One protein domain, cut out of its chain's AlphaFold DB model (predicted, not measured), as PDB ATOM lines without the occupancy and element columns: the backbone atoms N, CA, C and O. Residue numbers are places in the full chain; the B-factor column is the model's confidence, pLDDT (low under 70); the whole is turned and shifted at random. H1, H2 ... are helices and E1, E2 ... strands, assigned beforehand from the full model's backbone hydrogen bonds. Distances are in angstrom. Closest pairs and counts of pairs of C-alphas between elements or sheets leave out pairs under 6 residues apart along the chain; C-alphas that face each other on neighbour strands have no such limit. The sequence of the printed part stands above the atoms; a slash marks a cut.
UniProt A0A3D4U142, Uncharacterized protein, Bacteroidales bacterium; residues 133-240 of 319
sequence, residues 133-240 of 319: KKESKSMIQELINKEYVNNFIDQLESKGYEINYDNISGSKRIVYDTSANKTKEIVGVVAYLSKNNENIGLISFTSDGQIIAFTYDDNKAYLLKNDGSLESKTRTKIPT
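This is residues 133 to 240 of the 319 residues of an uncharacterized protein of Bacteroidales bacterium (UniProt A0A3D4U142). Look for one twisted wall of six antiparallel strands, E1 to E6, with two helices over one face and no named helix over the other. H1 lies across the strands, H2 runs along them, and the two make a corner; the long hairpin E1 and E2 runs on past the shorter strands and makes much of the length. The printed part has 108 residues, with H1 and H2 first and then the strands, side by side in chain order as a meander, each strand the antiparallel neighbour of the one before. The class is mixed, helices and strands. The whole is compact, with a radius of gyration of the C-alphas of 14.7 A, yet elongated, with spans of 47, 30 and 27 A.

Begin at the edge strand E1, residues 162 to 177, which bends by 83 degrees at residue 166. Beside it find E2, residues 182 to 195, in a hairpin with N 173 and O 186 2.7 A apart. Next comes E3, residues 198 to 206, where N 191 and O 203 of the E2 and E3 pair are 2.8 A apart. E4, residues 211 to 215, follows with N 204 and O 212 at 2.7 A, and E5, residues 220 to 224, with N 213 and O 222 at 2.9 A. The other edge strand is E6, residues 230 to 235, with N 221 and O 234 at 2.9 A; E1 and E6 are apart. Now look at H1, residues 133 to 144, on the sheet at a height of 7.8 A. It runs across the strands, at 89 degrees to E1 on the local plane, and its closest C-alphas to E1 are those of Ser 136 and Gly 170, 5.0 A. H2, residues 147 to 157, is on the same face at a height of 9.2 A, over E3 and along it at 8 degrees on the local plane. H1 and H2 only just touch, with 3 pairs of C-alphas within 8 A, and only at the corner by their link, closest at Ile 144 and Asn 150, 5.4 A; they are about perpendicular at 77 degrees. In both helices every O i to N i+4 pair is within hydrogen-bond range.

Find C-alpha 133 at (-26.363, -11.293, 40.351); from there H1 runs 16.2 A, and H2 measures 15.0 A. E1 spans 36.0 A, E2 42.2 A and E3 24.5 A. E6 ends at C-alpha 235, (-42.400, 1.020, 63.436).

The C-alphas farthest apart are those of Asn 181 and Asn 196, 48.3 A. The printed part has no cut, and its links between named elements are tight. Mean pLDDT of the printed part is 79.5; look for values under 70 at residue 228 and residues 236 to 240.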
ATOM      1  N   LYS A 133     -26.982 -12.350  39.538       78.62
ATOM      2  CA  LYS A 133     -26.363 -11.293  40.351       78.62
ATOM      3  C   LYS A 133     -25.809 -10.143  39.504       78.62
ATOM      4  O   LYS A 133     -25.841  -9.002  39.953       78.62
ATOM      5  N   LYS A 134     -25.291 -10.395  38.299       85.62
ATOM      6  CA  LYS A 134     -24.716  -9.345  37.441       85.62
ATOM      7  C   LYS A 134     -25.816  -8.431  36.902       85.62
ATOM      8  O   LYS A 134     -25.663  -7.211  36.927       85.62
ATOM      9  N   GLU A 135     -26.916  -9.016  36.453       83.75
ATOM     10  CA  GLU A 135     -28.102  -8.304  35.999       83.75
ATOM     11  C   GLU A 135     -28.728  -7.489  37.136       83.75
ATOM     12  O   GLU A 135     -29.003  -6.300  36.971       83.75
ATOM     13  N   SER A 136     -28.846  -8.094  38.321       81.38
ATOM     14  CA  SER A 136     -29.331  -7.426  39.533       81.38
ATOM     15  C   SER A 136     -28.450  -6.224  39.907       81.38
ATOM     16  O   SER A 136     -28.974  -5.140  40.153       81.38
ATOM     17  N   LYS A 137     -27.109  -6.364  39.865       83.31
ATOM     18  CA  LYS A 137     -26.159  -5.253  40.104       83.31
ATOM     19  C   LYS A 137     -26.361  -4.125  39.093       83.31
ATOM     20  O   LYS A 137     -26.422  -2.961  39.482       83.31
ATOM     21  N   SER A 138     -26.475  -4.465  37.808       85.81
ATOM     22  CA  SER A 138     -26.667  -3.480  36.737       85.81
ATOM     23  C   SER A 138     -27.946  -2.671  36.932       85.81
ATOM     24  O   SER A 138     -27.938  -1.460  36.731       85.81
ATOM     25  N   MET A 139     -29.034  -3.328  37.339       82.06
ATOM     26  CA  MET A 139     -30.300  -2.648  37.569       82.06
ATOM     27  C   MET A 139     -30.254  -1.754  38.808       82.06
ATOM     28  O   MET A 139     -30.728  -0.623  38.739       82.06
ATOM     29  N   ILE A 140     -29.668  -2.219  39.919       80.69
ATOM     30  CA  ILE A 140     -29.471  -1.354  41.090       80.69
ATOM     31  C   ILE A 140     -28.711  -0.102  40.658       80.69
ATOM     32  O   ILE A 140     -29.169   0.995  40.938       80.69
ATOM     33  N   GLN A 141     -27.616  -0.238  39.905       83.50
ATOM     34  CA  GLN A 141     -26.847   0.920  39.453       83.50
ATOM     35  C   GLN A 141     -27.678   1.890  38.596       83.50
ATOM     36  O   GLN A 141     -27.568   3.103  38.761       83.50
ATOM     37  N   GLU A 142     -28.526   1.377  37.702       84.25
ATOM     38  CA  GLU A 142     -29.445   2.201  36.909       84.25
ATOM     39  C   GLU A 142     -30.455   2.949  37.791       84.25
ATOM     40  O   GLU A 142     -30.704   4.136  37.578       84.25
ATOM     41  N   LEU A 143     -31.024   2.271  38.790       79.56
ATOM     42  CA  LEU A 143     -31.983   2.871  39.712       79.56
ATOM     43  C   LEU A 143     -31.320   3.900  40.621       79.56
ATOM     44  O   LEU A 143     -31.879   4.975  40.793       79.56
ATOM     45  N   ILE A 144     -30.125   3.608  41.134       80.75
ATOM     46  CA  ILE A 144     -29.326   4.530  41.946       80.75
ATOM     47  C   ILE A 144     -29.062   5.815  41.177       80.75
ATOM     48  O   ILE A 144     -29.270   6.890  41.716       80.75
ATOM     49  N   ASN A 145     -28.747   5.733  39.882       81.75
ATOM     50  CA  ASN A 145     -28.523   6.922  39.059       81.75
ATOM     51  C   ASN A 145     -29.743   7.866  38.959       81.75
ATOM     52  O   ASN A 145     -29.597   8.989  38.471       81.75
ATOM     53  N   LYS A 146     -30.942   7.456  39.399       82.31
ATOM     54  CA  LYS A 146     -32.093   8.357  39.516       82.31
ATOM     55  C   LYS A 146     -31.903   9.285  40.719       82.31
ATOM     56  O   LYS A 146     -31.701   8.832  41.840       82.31
ATOM     57  N   GLU A 147     -32.053  10.590  40.497       81.19
ATOM     58  CA  GLU A 147     -31.786  11.641  41.495       81.19
ATOM     59  C   GLU A 147     -32.464  11.394  42.854       81.19
ATOM     60  O   GLU A 147     -31.831  11.531  43.896       81.19
ATOM     61  N   TYR A 148     -33.729  10.963  42.867       75.69
ATOM     62  CA  TYR A 148     -34.450  10.695  44.115       75.69
ATOM     63  C   TYR A 148     -33.927   9.465  44.875       75.69
ATOM     64  O   TYR A 148     -33.988   9.438  46.103       75.69
ATOM     65  N   VAL A 149     -33.409   8.460  44.160       79.38
ATOM     66  CA  VAL A 149     -32.803   7.267  44.762       79.38
ATOM     67  C   VAL A 149     -31.456   7.641  45.366       79.38
ATOM     68  O   VAL A 149     -31.229   7.338  46.533       79.38
ATOM     69  N   ASN A 150     -30.621   8.373  44.622       83.94
ATOM     70  CA  ASN A 150     -29.371   8.941  45.132       83.94
ATOM     71  C   ASN A 150     -29.606   9.765  46.402       83.94
ATOM     72  O   ASN A 150     -28.994   9.486  47.423       83.94
ATOM     73  N   ASN A 151     -30.571  10.689  46.394       84.38
ATOM     74  CA  ASN A 151     -30.888  11.500  47.574       84.38
ATOM     75  C   ASN A 151     -31.287  10.653  48.794       84.38
ATOM     76  O   ASN A 151     -31.006  11.024  49.935       84.38
ATOM     77  N   PHE A 152     -31.986   9.534  48.583       82.19
ATOM     78  CA  PHE A 152     -32.343   8.626  49.668       82.19
ATOM     79  C   PHE A 152     -31.138   7.815  50.160       82.19
ATOM     80  O   PHE A 152     -30.981   7.622  51.366       82.19
ATOM     81  N   ILE A 153     -30.266   7.392  49.250       84.38
ATOM     82  CA  ILE A 153     -29.011   6.715  49.586       84.38
ATOM     83  C   ILE A 153     -28.099   7.651  50.369       84.38
ATOM     84  O   ILE A 153     -27.664   7.265  51.445       84.38
ATOM     85  N   ASP A 154     -27.937   8.904  49.950       87.44
ATOM     86  CA  ASP A 154     -27.175   9.916  50.688       87.44
ATOM     87  C   ASP A 154     -27.719  10.098  52.119       87.44
ATOM     88  O   ASP A 154     -26.965  10.252  53.083       87.44
ATOM     89  N   GLN A 155     -29.046  10.038  52.303       84.69
ATOM     90  CA  GLN A 155     -29.655  10.073  53.638       84.69
ATOM     91  C   GLN A 155     -29.320   8.835  54.475       84.69
ATOM     92  O   GLN A 155     -29.156   8.957  55.693       84.69
ATOM     93  N   LEU A 156     -29.247   7.655  53.865       84.25
ATOM     94  CA  LEU A 156     -28.807   6.431  54.531       84.25
ATOM     95  C   LEU A 156     -27.306   6.506  54.862       84.25
ATOM     96  O   LEU A 156     -26.924   6.326  56.019       84.25
ATOM     97  N   GLU A 157     -26.466   6.907  53.917       88.00
ATOM     98  CA  GLU A 157     -25.022   7.072  54.109       88.00
ATOM     99  C   GLU A 157     -24.702   8.100  55.199       88.00
ATOM    100  O   GLU A 157     -23.873   7.847  56.073       88.00
ATOM    101  N   SER A 158     -25.449   9.209  55.267       88.12
ATOM    102  CA  SER A 158     -25.306  10.211  56.337       88.12
ATOM    103  C   SER A 158     -25.585   9.660  57.746       88.12
ATOM    104  O   SER A 158     -25.119  10.219  58.740       88.12
ATOM    105  N   LYS A 159     -26.330   8.550  57.848       85.81
ATOM    106  CA  LYS A 159     -26.613   7.823  59.098       85.81
ATOM    107  C   LYS A 159     -25.677   6.623  59.317       85.81
ATOM    108  O   LYS A 159     -25.856   5.885  60.296       85.81
ATOM    109  N   GLY A 160     -24.695   6.441  58.434       87.31
ATOM    110  CA  GLY A 160     -23.697   5.374  58.469       87.31
ATOM    111  C   GLY A 160     -24.160   4.041  57.883       87.31
ATOM    112  O   GLY A 160     -23.545   3.028  58.199       87.31
ATOM    113  N   TYR A 161     -25.245   4.010  57.103       86.75
ATOM    114  CA  TYR A 161     -25.618   2.805  56.356       86.75
ATOM    115  C   TYR A 161     -24.897   2.774  55.008       86.75
ATOM    116  O   TYR A 161     -24.777   3.792  54.340       86.75
ATOM    117  N   GLU A 162     -24.515   1.585  54.574       88.25
ATOM    118  CA  GLU A 162     -23.936   1.302  53.266       88.25
ATOM    119  C   GLU A 162     -24.761   0.209  52.580       88.25
ATOM    120  O   GLU A 162     -25.307  -0.678  53.241       88.25
ATOM    121  N   ILE A 163     -24.866   0.251  51.250       85.44
ATOM    122  CA  ILE A 163     -25.518  -0.819  50.485       85.44
ATOM    123  C   ILE A 163     -24.514  -1.950  50.258       85.44
ATOM    124  O   ILE A 163     -23.481  -1.768  49.613       85.44
ATOM    125  N   ASN A 164     -24.847  -3.150  50.729       84.88
ATOM    126  CA  ASN A 164     -24.050  -4.347  50.504       84.88
ATOM    127  C   ASN A 164     -24.411  -4.990  49.154       84.88
ATOM    128  O   ASN A 164     -25.351  -5.780  49.043       84.88
ATOM    129  N   TYR A 165     -23.626  -4.674  48.123       80.19
ATOM    130  CA  TYR A 165     -23.813  -5.206  46.770       80.19
ATOM    131  C   TYR A 165     -23.459  -6.691  46.613       80.19
ATOM    132  O   TYR A 165     -23.760  -7.277  45.572       80.19
ATOM    133  N   ASP A 166     -22.806  -7.320  47.587       79.19
ATOM    134  CA  ASP A 166     -22.448  -8.740  47.493       79.19
ATOM    135  C   ASP A 166     -23.618  -9.658  47.863       79.19
ATOM    136  O   ASP A 166     -23.731 -10.775  47.338       79.19
ATOM    137  N   ASN A 167     -24.554  -9.126  48.651       77.62
ATOM    138  CA  ASN A 167     -25.813  -9.759  49.021       77.62
ATOM    139  C   ASN A 167     -26.982  -9.066  48.321       77.62
ATOM    140  O   ASN A 167     -27.761  -8.344  48.938       77.62
ATOM    141  N   ILE A 168     -27.100  -9.291  47.016       81.38
ATOM    142  CA  ILE A 168     -28.242  -8.809  46.243       81.38
ATOM    143  C   ILE A 168     -29.004  -9.965  45.617       81.38
ATOM    144  O   ILE A 168     -28.416 -10.973  45.216       81.38
ATOM    145  N   SER A 169     -30.312  -9.779  45.501       78.69
ATOM    146  CA  SER A 169     -31.207 -10.678  44.785       78.69
ATOM    147  C   SER A 169     -32.163  -9.848  43.941       78.69
ATOM    148  O   SER A 169     -32.702  -8.847  44.412       78.69
ATOM    149  N   GLY A 170     -32.337 -10.236  42.682       80.25
ATOM    150  CA  GLY A 170     -33.238  -9.583  41.747       80.25
ATOM    151  C   GLY A 170     -34.247 -10.572  41.190       80.25
ATOM    152  O   GLY A 170     -33.953 -11.748  40.979       80.25
ATOM    153  N   SER A 171     -35.444 -10.083  40.910       79.06
ATOM    154  CA  SER A 171     -36.486 -10.852  40.248       79.06
ATOM    155  C   SER A 171     -37.190 -10.006  39.199       79.06
ATOM    156  O   SER A 171     -37.441  -8.813  39.380       79.06
ATOM    157  N   LYS A 172     -37.535 -10.643  38.084       81.62
ATOM    158  CA  LYS A 172     -38.437 -10.101  37.073       81.62
ATOM    159  C   LYS A 172     -39.746 -10.845  37.151       81.62
ATOM    160  O   LYS A 172     -39.776 -12.070  37.133       81.62
ATOM    161  N   ARG A 173     -40.840 -10.107  37.149       81.19
ATOM    162  CA  ARG A 173     -42.181 -10.642  37.028       81.19
ATOM    163  C   ARG A 173     -42.804 -10.136  35.743       81.19
ATOM    164  O   ARG A 173     -42.954  -8.933  35.546       81.19
ATOM    165  N   ILE A 174     -43.183 -11.049  34.860       80.31
ATOM    166  CA  ILE A 174     -44.013 -10.707  33.703       80.31
ATOM    167  C   ILE A 174     -45.448 -10.979  34.119       80.31
ATOM    168  O   ILE A 174     -45.760 -12.092  34.527       80.31
ATOM    169  N   VAL A 175     -46.303  -9.967  34.042       80.56
ATOM    170  CA  VAL A 175     -47.701 -10.038  34.473       80.56
ATOM    171  C   VAL A 175     -48.603  -9.566  33.342       80.56
ATOM    172  O   VAL A 175     -48.300  -8.575  32.678       80.56
ATOM    173  N   TYR A 176     -49.719 -10.251  33.120       79.75
ATOM    174  CA  TYR A 176     -50.777  -9.770  32.242       79.75
ATOM    175  C   TYR A 176     -51.695  -8.797  32.990       79.75
ATOM    176  O   TYR A 176     -52.371  -9.172  33.946       79.75
ATOM    177  N   ASP A 177     -51.722  -7.539  32.555       76.25
ATOM    178  CA  ASP A 177     -52.637  -6.529  33.070       76.25
ATOM    179  C   ASP A 177     -53.941  -6.568  32.269       76.25
ATOM    180  O   ASP A 177     -54.011  -6.073  31.140       76.25
ATOM    181  N   THR A 178     -54.980  -7.143  32.873       74.19
ATOM    182  CA  THR A 178     -56.320  -7.243  32.283       74.19
ATOM    183  C   THR A 178     -56.950  -5.892  31.997       74.19
ATOM    184  O   THR A 178     -57.630  -5.746  30.985       74.19
ATOM    185  N   SER A 179     -56.704  -4.891  32.844       73.62
ATOM    186  CA  SER A 179     -57.304  -3.562  32.701       73.62
ATOM    187  C   SER A 179     -56.791  -2.831  31.464       73.62
ATOM    188  O   SER A 179     -57.529  -2.099  30.808       73.62
ATOM    189  N   ALA A 180     -55.522  -3.057  31.124       78.75
ATOM    190  CA  ALA A 180     -54.861  -2.433  29.990       78.75
ATOM    191  C   ALA A 180     -54.681  -3.385  28.798       78.75
ATOM    192  O   ALA A 180     -54.091  -2.977  27.796       78.75
ATOM    193  N   ASN A 181     -55.162  -4.629  28.918       82.75
ATOM    194  CA  ASN A 181     -55.042  -5.700  27.931       82.75
ATOM    195  C   ASN A 181     -53.614  -5.814  27.364       82.75
ATOM    196  O   ASN A 181     -53.404  -5.803  26.149       82.75
ATOM    197  N   LYS A 182     -52.619  -5.811  28.260       85.19
ATOM    198  CA  LYS A 182     -51.195  -5.810  27.902       85.19
ATOM    199  C   LYS A 182     -50.352  -6.510  28.955       85.19
ATOM    200  O   LYS A 182     -50.660  -6.468  30.143       85.19
ATOM    201  N   THR A 183     -49.225  -7.071  28.537       81.75
ATOM    202  CA  THR A 183     -48.213  -7.548  29.482       81.75
ATOM    203  C   THR A 183     -47.411  -6.380  30.048       81.75
ATOM    204  O   THR A 183     -47.079  -5.415  29.353       81.75
ATOM    205  N   LYS A 184     -47.098  -6.465  31.336       81.38
ATOM    206  CA  LYS A 184     -46.202  -5.568  32.057       81.38
ATOM    207  C   LYS A 184     -45.044  -6.377  32.614       81.38
ATOM    208  O   LYS A 184     -45.200  -7.536  32.988       81.38
ATOM    209  N   GLU A 185     -43.880  -5.755  32.636       82.25
ATOM    210  CA  GLU A 185     -42.715  -6.280  33.331       82.25
ATOM    211  C   GLU A 185     -42.536  -5.469  34.602       82.25
ATOM    212  O   GLU A 185     -42.500  -4.241  34.557       82.25
ATOM    213  N   ILE A 186     -42.496  -6.169  35.724       78.94
ATOM    214  CA  ILE A 186     -42.215  -5.615  37.038       78.94
ATOM    215  C   ILE A 186     -40.880  -6.206  37.429       78.94
ATOM    216  O   ILE A 186     -40.740  -7.423  37.469       78.94
ATOM    217  N   VAL A 187     -39.899  -5.368  37.696       81.50
ATOM    218  CA  VAL A 187     -38.597  -5.842  38.144       81.50
ATOM    219  C   VAL A 187     -38.369  -5.329  39.550       81.50
ATOM    220  O   VAL A 187     -38.623  -4.159  39.817       81.50
ATOM    221  N   GLY A 188     -37.944  -6.204  40.450       81.25
ATOM    222  CA  GLY A 188     -37.637  -5.876  41.833       81.25
ATOM    223  C   GLY A 188     -36.232  -6.340  42.173       81.25
ATOM    224  O   GLY A 188     -35.858  -7.459  41.832       81.25
ATOM    225  N   VAL A 189     -35.457  -5.503  42.855       80.75
ATOM    226  CA  VAL A 189     -34.147  -5.886  43.388       80.75
ATOM    227  C   VAL A 189     -34.085  -5.555  44.862       80.75
ATOM    228  O   VAL A 189     -34.551  -4.501  45.280       80.75
ATOM    229  N   VAL A 190     -33.511  -6.458  45.645       82.25
ATOM    230  CA  VAL A 190     -33.283  -6.305  47.078       82.25
ATOM    231  C   VAL A 190     -31.783  -6.326  47.347       82.25
ATOM    232  O   VAL A 190     -31.058  -7.159  46.800       82.25
ATOM    233  N   ALA A 191     -31.329  -5.412  48.197       81.38
ATOM    234  CA  ALA A 191     -29.970  -5.346  48.713       81.38
ATOM    235  C   ALA A 191     -29.991  -5.229  50.241       81.38
ATOM    236  O   ALA A 191     -30.926  -4.676  50.820       81.38
ATOM    237  N   TYR A 192     -28.954  -5.733  50.904       84.62
ATOM    238  CA  TYR A 192     -28.798  -5.553  52.347       84.62
ATOM    239  C   TYR A 192     -28.209  -4.179  52.663       84.62
ATOM    240  O   TYR A 192     -27.372  -3.663  51.923       84.62
ATOM    241  N   LEU A 193     -28.631  -3.608  53.788       84.50
ATOM    242  CA  LEU A 193     -28.020  -2.419  54.370       84.50
ATOM    243  C   LEU A 193     -27.062  -2.853  55.475       84.50
ATOM    244  O   LEU A 193     -27.457  -3.588  56.383       84.50
ATOM    245  N   SER A 194     -25.820  -2.388  55.413       84.88
ATOM    246  CA  SER A 194     -24.800  -2.644  56.423       84.88
ATOM    247  C   SER A 194     -24.405  -1.381  57.173       84.88
ATOM    248  O   SER A 194     -24.391  -0.297  56.606       84.88
ATOM    249  N   LYS A 195     -24.048  -1.514  58.448       85.06
ATOM    250  CA  LYS A 195     -23.458  -0.446  59.267       85.06
ATOM    251  C   LYS A 195     -22.465  -1.084  60.211       85.06
ATOM    252  O   LYS A 195     -22.786  -2.082  60.845       85.06
ATOM    253  N   ASN A 196     -21.255  -0.536  60.289       85.62
ATOM    254  CA  ASN A 196     -20.164  -1.126  61.072       85.62
ATOM    255  C   ASN A 196     -19.914  -2.615  60.737       85.62
ATOM    256  O   ASN A 196     -19.627  -3.406  61.630       85.62
ATOM    257  N   ASN A 197     -20.025  -2.994  59.457       78.44
ATOM    258  CA  ASN A 197     -19.918  -4.373  58.950       78.44
ATOM    259  C   ASN A 197     -21.001  -5.359  59.433       78.44
ATOM    260  O   ASN A 197     -20.871  -6.560  59.204       78.44
ATOM    261  N   GLU A 198     -22.080  -4.879  60.049       77.44
ATOM    262  CA  GLU A 198     -23.238  -5.700  60.408       77.44
ATOM    263  C   GLU A 198     -24.390  -5.442  59.438       77.44
ATOM    264  O   GLU A 198     -24.666  -4.291  59.094       77.44
ATOM    265  N   ASN A 199     -25.078  -6.500  58.998       76.81
ATOM    266  CA  ASN A 199     -26.298  -6.373  58.199       76.81
ATOM    267  C   ASN A 199     -27.433  -5.901  59.109       76.81
ATOM    268  O   ASN A 199     -27.985  -6.681  59.885       76.81
ATOM    269  N   ILE A 200     -27.784  -4.625  59.000       84.25
ATOM    270  CA  ILE A 200     -28.769  -3.976  59.865       84.25
ATOM    271  C   ILE A 200     -30.019  -3.518  59.106       84.25
ATOM    272  O   ILE A 200     -30.798  -2.720  59.621       84.25
ATOM    273  N   GLY A 201     -30.234  -4.017  57.890       82.94
ATOM    274  CA  GLY A 201     -31.449  -3.734  57.144       82.94
ATOM    275  C   GLY A 201     -31.485  -4.331  55.745       82.94
ATOM    276  O   GLY A 201     -30.596  -5.076  55.332       82.94
ATOM    277  N   LEU A 202     -32.533  -3.963  55.018       84.19
ATOM    278  CA  LEU A 202     -32.816  -4.348  53.640       84.19
ATOM    279  C   LEU A 202     -33.352  -3.131  52.888       84.19
ATOM    280  O   LEU A 202     -34.084  -2.317  53.444       84.19
ATOM    281  N   ILE A 203     -33.034  -3.021  51.609       84.56
ATOM    282  CA  ILE A 203     -33.622  -2.040  50.706       84.56
ATOM    283  C   ILE A 203     -34.072  -2.749  49.439       84.56
ATOM    284  O   ILE A 203     -33.320  -3.507  48.836       84.56
ATOM    285  N   SER A 204     -35.322  -2.528  49.058       85.31
ATOM    286  CA  SER A 204     -35.925  -3.032  47.838       85.31
ATOM    287  C   SER A 204     -36.222  -1.875  46.900       85.31
ATOM    288  O   SER A 204     -36.766  -0.850  47.315       85.31
ATOM    289  N   PHE A 205     -35.884  -2.067  45.635       83.38
ATOM    290  CA  PHE A 205     -36.184  -1.152  44.554       83.38
ATOM    291  C   PHE A 205     -37.037  -1.863  43.518       83.38
ATOM    292  O   PHE A 205     -36.707  -2.972  43.095       83.38
ATOM    293  N   THR A 206     -38.088  -1.205  43.054       81.38
ATOM    294  CA  THR A 206     -38.934  -1.713  41.976       81.38
ATOM    295  C   THR A 206     -38.774  -0.864  40.713       81.38
ATOM    296  O   THR A 206     -38.444   0.322  40.754       81.38
ATOM    297  N   SER A 207     -38.993  -1.465  39.543       77.31
ATOM    298  CA  SER A 207     -38.837  -0.809  38.237       77.31
ATOM    299  C   SER A 207     -39.833   0.320  38.012       77.31
ATOM    300  O   SER A 207     -39.557   1.235  37.237       77.31
ATOM    301  N   ASP A 208     -40.989   0.258  38.677       73.69
ATOM    302  CA  ASP A 208     -41.946   1.357  38.686       73.69
ATOM    303  C   ASP A 208     -41.436   2.554  39.489       73.69
ATOM    304  O   ASP A 208     -41.952   3.638  39.270       73.69
ATOM    305  N   GLY A 209     -40.377   2.394  40.287       71.12
ATOM    306  CA  GLY A 209     -39.656   3.454  40.981       71.12
ATOM    307  C   GLY A 209     -39.915   3.519  42.482       71.12
ATOM    308  O   GLY A 209     -39.319   4.387  43.124       71.12
ATOM    309  N   GLN A 210     -40.764   2.641  43.027       80.12
ATOM    310  CA  GLN A 210     -41.008   2.581  44.464       80.12
ATOM    311  C   GLN A 210     -39.772   2.031  45.178       80.12
ATOM    312  O   GLN A 210     -39.028   1.194  44.654       80.12
ATOM    313  N   ILE A 211     -39.544   2.531  46.388       81.75
ATOM    314  CA  ILE A 211     -38.453   2.075  47.246       81.75
ATOM    315  C   ILE A 211     -39.052   1.673  48.580       81.75
ATOM    316  O   ILE A 211     -39.786   2.446  49.199       81.75
ATOM    317  N   ILE A 212     -38.701   0.479  49.038       82.12
ATOM    318  CA  ILE A 212     -39.029   0.024  50.382       82.12
ATOM    319  C   ILE A 212     -37.721  -0.196  51.116       82.12
ATOM    320  O   ILE A 212     -36.925  -1.039  50.719       82.12
ATOM    321  N   ALA A 213     -37.486   0.554  52.184       81.56
ATOM    322  CA  ALA A 213     -36.303   0.385  53.011       81.56
ATOM    323  C   ALA A 213     -36.701  -0.037  54.414       81.56
ATOM    324  O   ALA A 213     -37.627   0.511  55.009       81.56
ATOM    325  N   PHE A 214     -35.972  -1.000  54.946       78.81
ATOM    326  CA  PHE A 214     -36.165  -1.529  56.270       78.81
ATOM    327  C   PHE A 214     -34.860  -1.487  57.049       78.81
ATOM    328  O   PHE A 214     -33.837  -1.977  56.578       78.81
ATOM    329  N   THR A 215     -34.898  -0.901  58.240       79.06
ATOM    330  CA  THR A 215     -33.726  -0.720  59.099       79.06
ATOM    331  C   THR A 215     -34.014  -1.293  60.485       79.06
ATOM    332  O   THR A 215     -34.942  -0.873  61.181       79.06
ATOM    333  N   TYR A 216     -33.223  -2.296  60.876       74.88
ATOM    334  CA  TYR A 216     -33.357  -3.031  62.135       74.88
ATOM    335  C   TYR A 216     -32.945  -2.178  63.347       74.88
ATOM    336  O   TYR A 216     -33.520  -2.321  64.420       74.88
ATOM    337  N   ASP A 217     -31.979  -1.266  63.199       76.19
ATOM    338  CA  ASP A 217     -31.455  -0.454  64.310       76.19
ATOM    339  C   ASP A 217     -32.426   0.645  64.774       76.19
ATOM    340  O   ASP A 217     -32.495   0.965  65.962       76.19
ATOM    341  N   ASP A 218     -33.206   1.216  63.856       71.62
ATOM    342  CA  ASP A 218     -34.216   2.228  64.164       71.62
ATOM    343  C   ASP A 218     -35.651   1.673  64.208       71.62
ATOM    344  O   ASP A 218     -36.591   2.441  64.479       71.62
ATOM    345  N   ASN A 219     -35.790   0.354  64.003       77.56
ATOM    346  CA  ASN A 219     -37.037  -0.403  64.009       77.56
ATOM    347  C   ASN A 219     -38.097   0.228  63.103       77.56
ATOM    348  O   ASN A 219     -39.243   0.413  63.525       77.56
ATOM    349  N   LYS A 220     -37.727   0.645  61.886       78.56
ATOM    350  CA  LYS A 220     -38.662   1.275  60.945       78.56
ATOM    351  C   LYS A 220     -38.591   0.686  59.549       78.56
ATOM    352  O   LYS A 220     -37.524   0.397  59.021       78.56
ATOM    353  N   ALA A 221     -39.766   0.636  58.931       80.75
ATOM    354  CA  ALA A 221     -39.943   0.482  57.498       80.75
ATOM    355  C   ALA A 221     -40.333   1.829  56.876       80.75
ATOM    356  O   ALA A 221     -41.142   2.578  57.436       80.75
ATOM    357  N   TYR A 222     -39.757   2.117  55.717       78.38
ATOM    358  CA  TYR A 222     -39.951   3.319  54.921       78.38
ATOM    359  C   TYR A 222     -40.471   2.910  53.546       78.38
ATOM    360  O   TYR A 222     -39.864   2.067  52.891       78.38
ATOM    361  N   LEU A 223     -41.565   3.529  53.105       80.75
ATOM    362  CA  LEU A 223     -42.065   3.427  51.736       80.75
ATOM    363  C   LEU A 223     -41.897   4.787  51.063       80.75
ATOM    364  O   LEU A 223     -42.443   5.783  51.549       80.75
ATOM    365  N   LEU A 224     -41.149   4.827  49.966       77.62
ATOM    366  CA  LEU A 224     -40.940   6.026  49.165       77.62
ATOM    367  C   LEU A 224     -41.565   5.866  47.783       77.62
ATOM    368  O   LEU A 224     -41.469   4.809  47.152       77.62
ATOM    369  N   LYS A 225     -42.161   6.958  47.306       78.81
ATOM    370  CA  LYS A 225     -42.658   7.085  45.936       78.81
ATOM    371  C   LYS A 225     -41.520   7.362  44.963       78.81
ATOM    372  O   LYS A 225     -40.422   7.768  45.336       78.81
ATOM    373  N   ASN A 226     -41.854   7.252  43.683       75.06
ATOM    374  CA  ASN A 226     -40.971   7.530  42.550       75.06
ATOM    375  C   ASN A 226     -40.439   8.969  42.492       75.06
ATOM    376  O   ASN A 226     -39.516   9.243  41.735       75.06
ATOM    377  N   ASP A 227     -41.062   9.903  43.210       75.62
ATOM    378  CA  ASP A 227     -40.621  11.295  43.319       75.62
ATOM    379  C   ASP A 227     -39.735  11.539  44.554       75.62
ATOM    380  O   ASP A 227     -39.358  12.675  44.835       75.62
ATOM    381  N   GLY A 228     -39.403  10.481  45.303       68.94
ATOM    382  CA  GLY A 228     -38.636  10.543  46.545       68.94
ATOM    383  C   GLY A 228     -39.445  10.976  47.766       68.94
ATOM    384  O   GLY A 228     -38.891  11.049  48.865       68.94
ATOM    385  N   SER A 229     -40.744  11.257  47.622       75.81
ATOM    386  CA  SER A 229     -41.584  11.583  48.769       75.81
ATOM    387  C   SER A 229     -41.818  10.349  49.644       75.81
ATOM    388  O   SER A 229     -42.066   9.241  49.160       75.81
ATOM    389  N   LEU A 230     -41.728  10.547  50.961       81.50
ATOM    390  CA  LEU A 230     -42.059   9.521  51.943       81.50
ATOM    391  C   LEU A 230     -43.575   9.304  51.933       81.50
ATOM    392  O   LEU A 230     -44.332  10.182  52.348       81.50
ATOM    393  N   GLU A 231     -44.012   8.137  51.477       78.31
ATOM    394  CA  GLU A 231     -45.425   7.759  51.488       78.31
ATOM    395  C   GLU A 231     -45.859   7.288  52.866       78.31
ATOM    396  O   GLU A 231     -46.914   7.679  53.362       78.31
ATOM    397  N   SER A 232     -45.036   6.448  53.491       77.69
ATOM    398  CA  SER A 232     -45.348   5.876  54.791       77.69
ATOM    399  C   SER A 232     -44.092   5.538  55.581       77.69
ATOM    400  O   SER A 232     -43.032   5.238  55.026       77.69
ATOM    401  N   LYS A 233     -44.237   5.586  56.906       80.56
ATOM    402  CA  LYS A 233     -43.219   5.200  57.876       80.56
ATOM    403  C   LYS A 233     -43.872   4.461  59.032       80.56
ATOM    404  O   LYS A 233     -44.666   5.048  59.766       80.56
ATOM    405  N   THR A 234     -43.468   3.215  59.241       76.56
ATOM    406  CA  THR A 234     -44.064   2.335  60.254       76.56
ATOM    407  C   THR A 234     -42.988   1.799  61.185       76.56
ATOM    408  O   THR A 234     -41.901   1.457  60.729       76.56
ATOM    409  N   ARG A 235     -43.274   1.731  62.493       71.25
ATOM    410  CA  ARG A 235     -42.400   1.020  63.436       71.25
ATOM    411  C   ARG A 235     -42.574  -0.480  63.256       71.25
ATOM    412  O   ARG A 235     -43.691  -0.975  63.367       71.25
ATOM    413  N   THR A 236     -41.481  -1.194  63.053       64.75
ATOM    414  CA  THR A 236     -41.458  -2.651  63.129       64.75
ATOM    415  C   THR A 236     -41.211  -3.056  64.568       64.75
ATOM    416  O   THR A 236     -40.282  -2.577  65.217       64.75
ATOM    417  N   LYS A 237     -42.066  -3.916  65.106       56.22
ATOM    418  CA  LYS A 237     -41.852  -4.483  66.432       56.22
ATOM    419  C   LYS A 237     -40.772  -5.557  66.280       56.22
ATOM    420  O   LYS A 237     -41.052  -6.628  65.763       56.22
ATOM    421  N   ILE A 238     -39.534  -5.255  66.661       51.75
ATOM    422  CA  ILE A 238     -38.548  -6.302  66.944       51.75
ATOM    423  C   ILE A 238     -38.616  -6.515  68.459       51.75
ATOM    424  O   ILE A 238     -38.445  -5.536  69.192       51.75
ATOM    425  N   PRO A 239     -38.931  -7.722  68.960       48.00
ATOM    426  CA  PRO A 239     -38.915  -7.993  70.391       48.00
ATOM    427  C   PRO A 239     -37.480  -7.811  70.901       48.00
ATOM    428  O   PRO A 239     -36.609  -8.633  70.646       48.00
ATOM    429  N   THR A 240     -37.201  -6.694  71.570       47.03
ATOM    430  CA  THR A 240     -35.853  -6.365  72.064       47.03
ATOM    431  C   THR A 240     -35.524  -6.993  73.419       47.03
ATOM    432  O   THR A 240     -34.442  -6.750  73.947       47.03
TER     433      THR A 240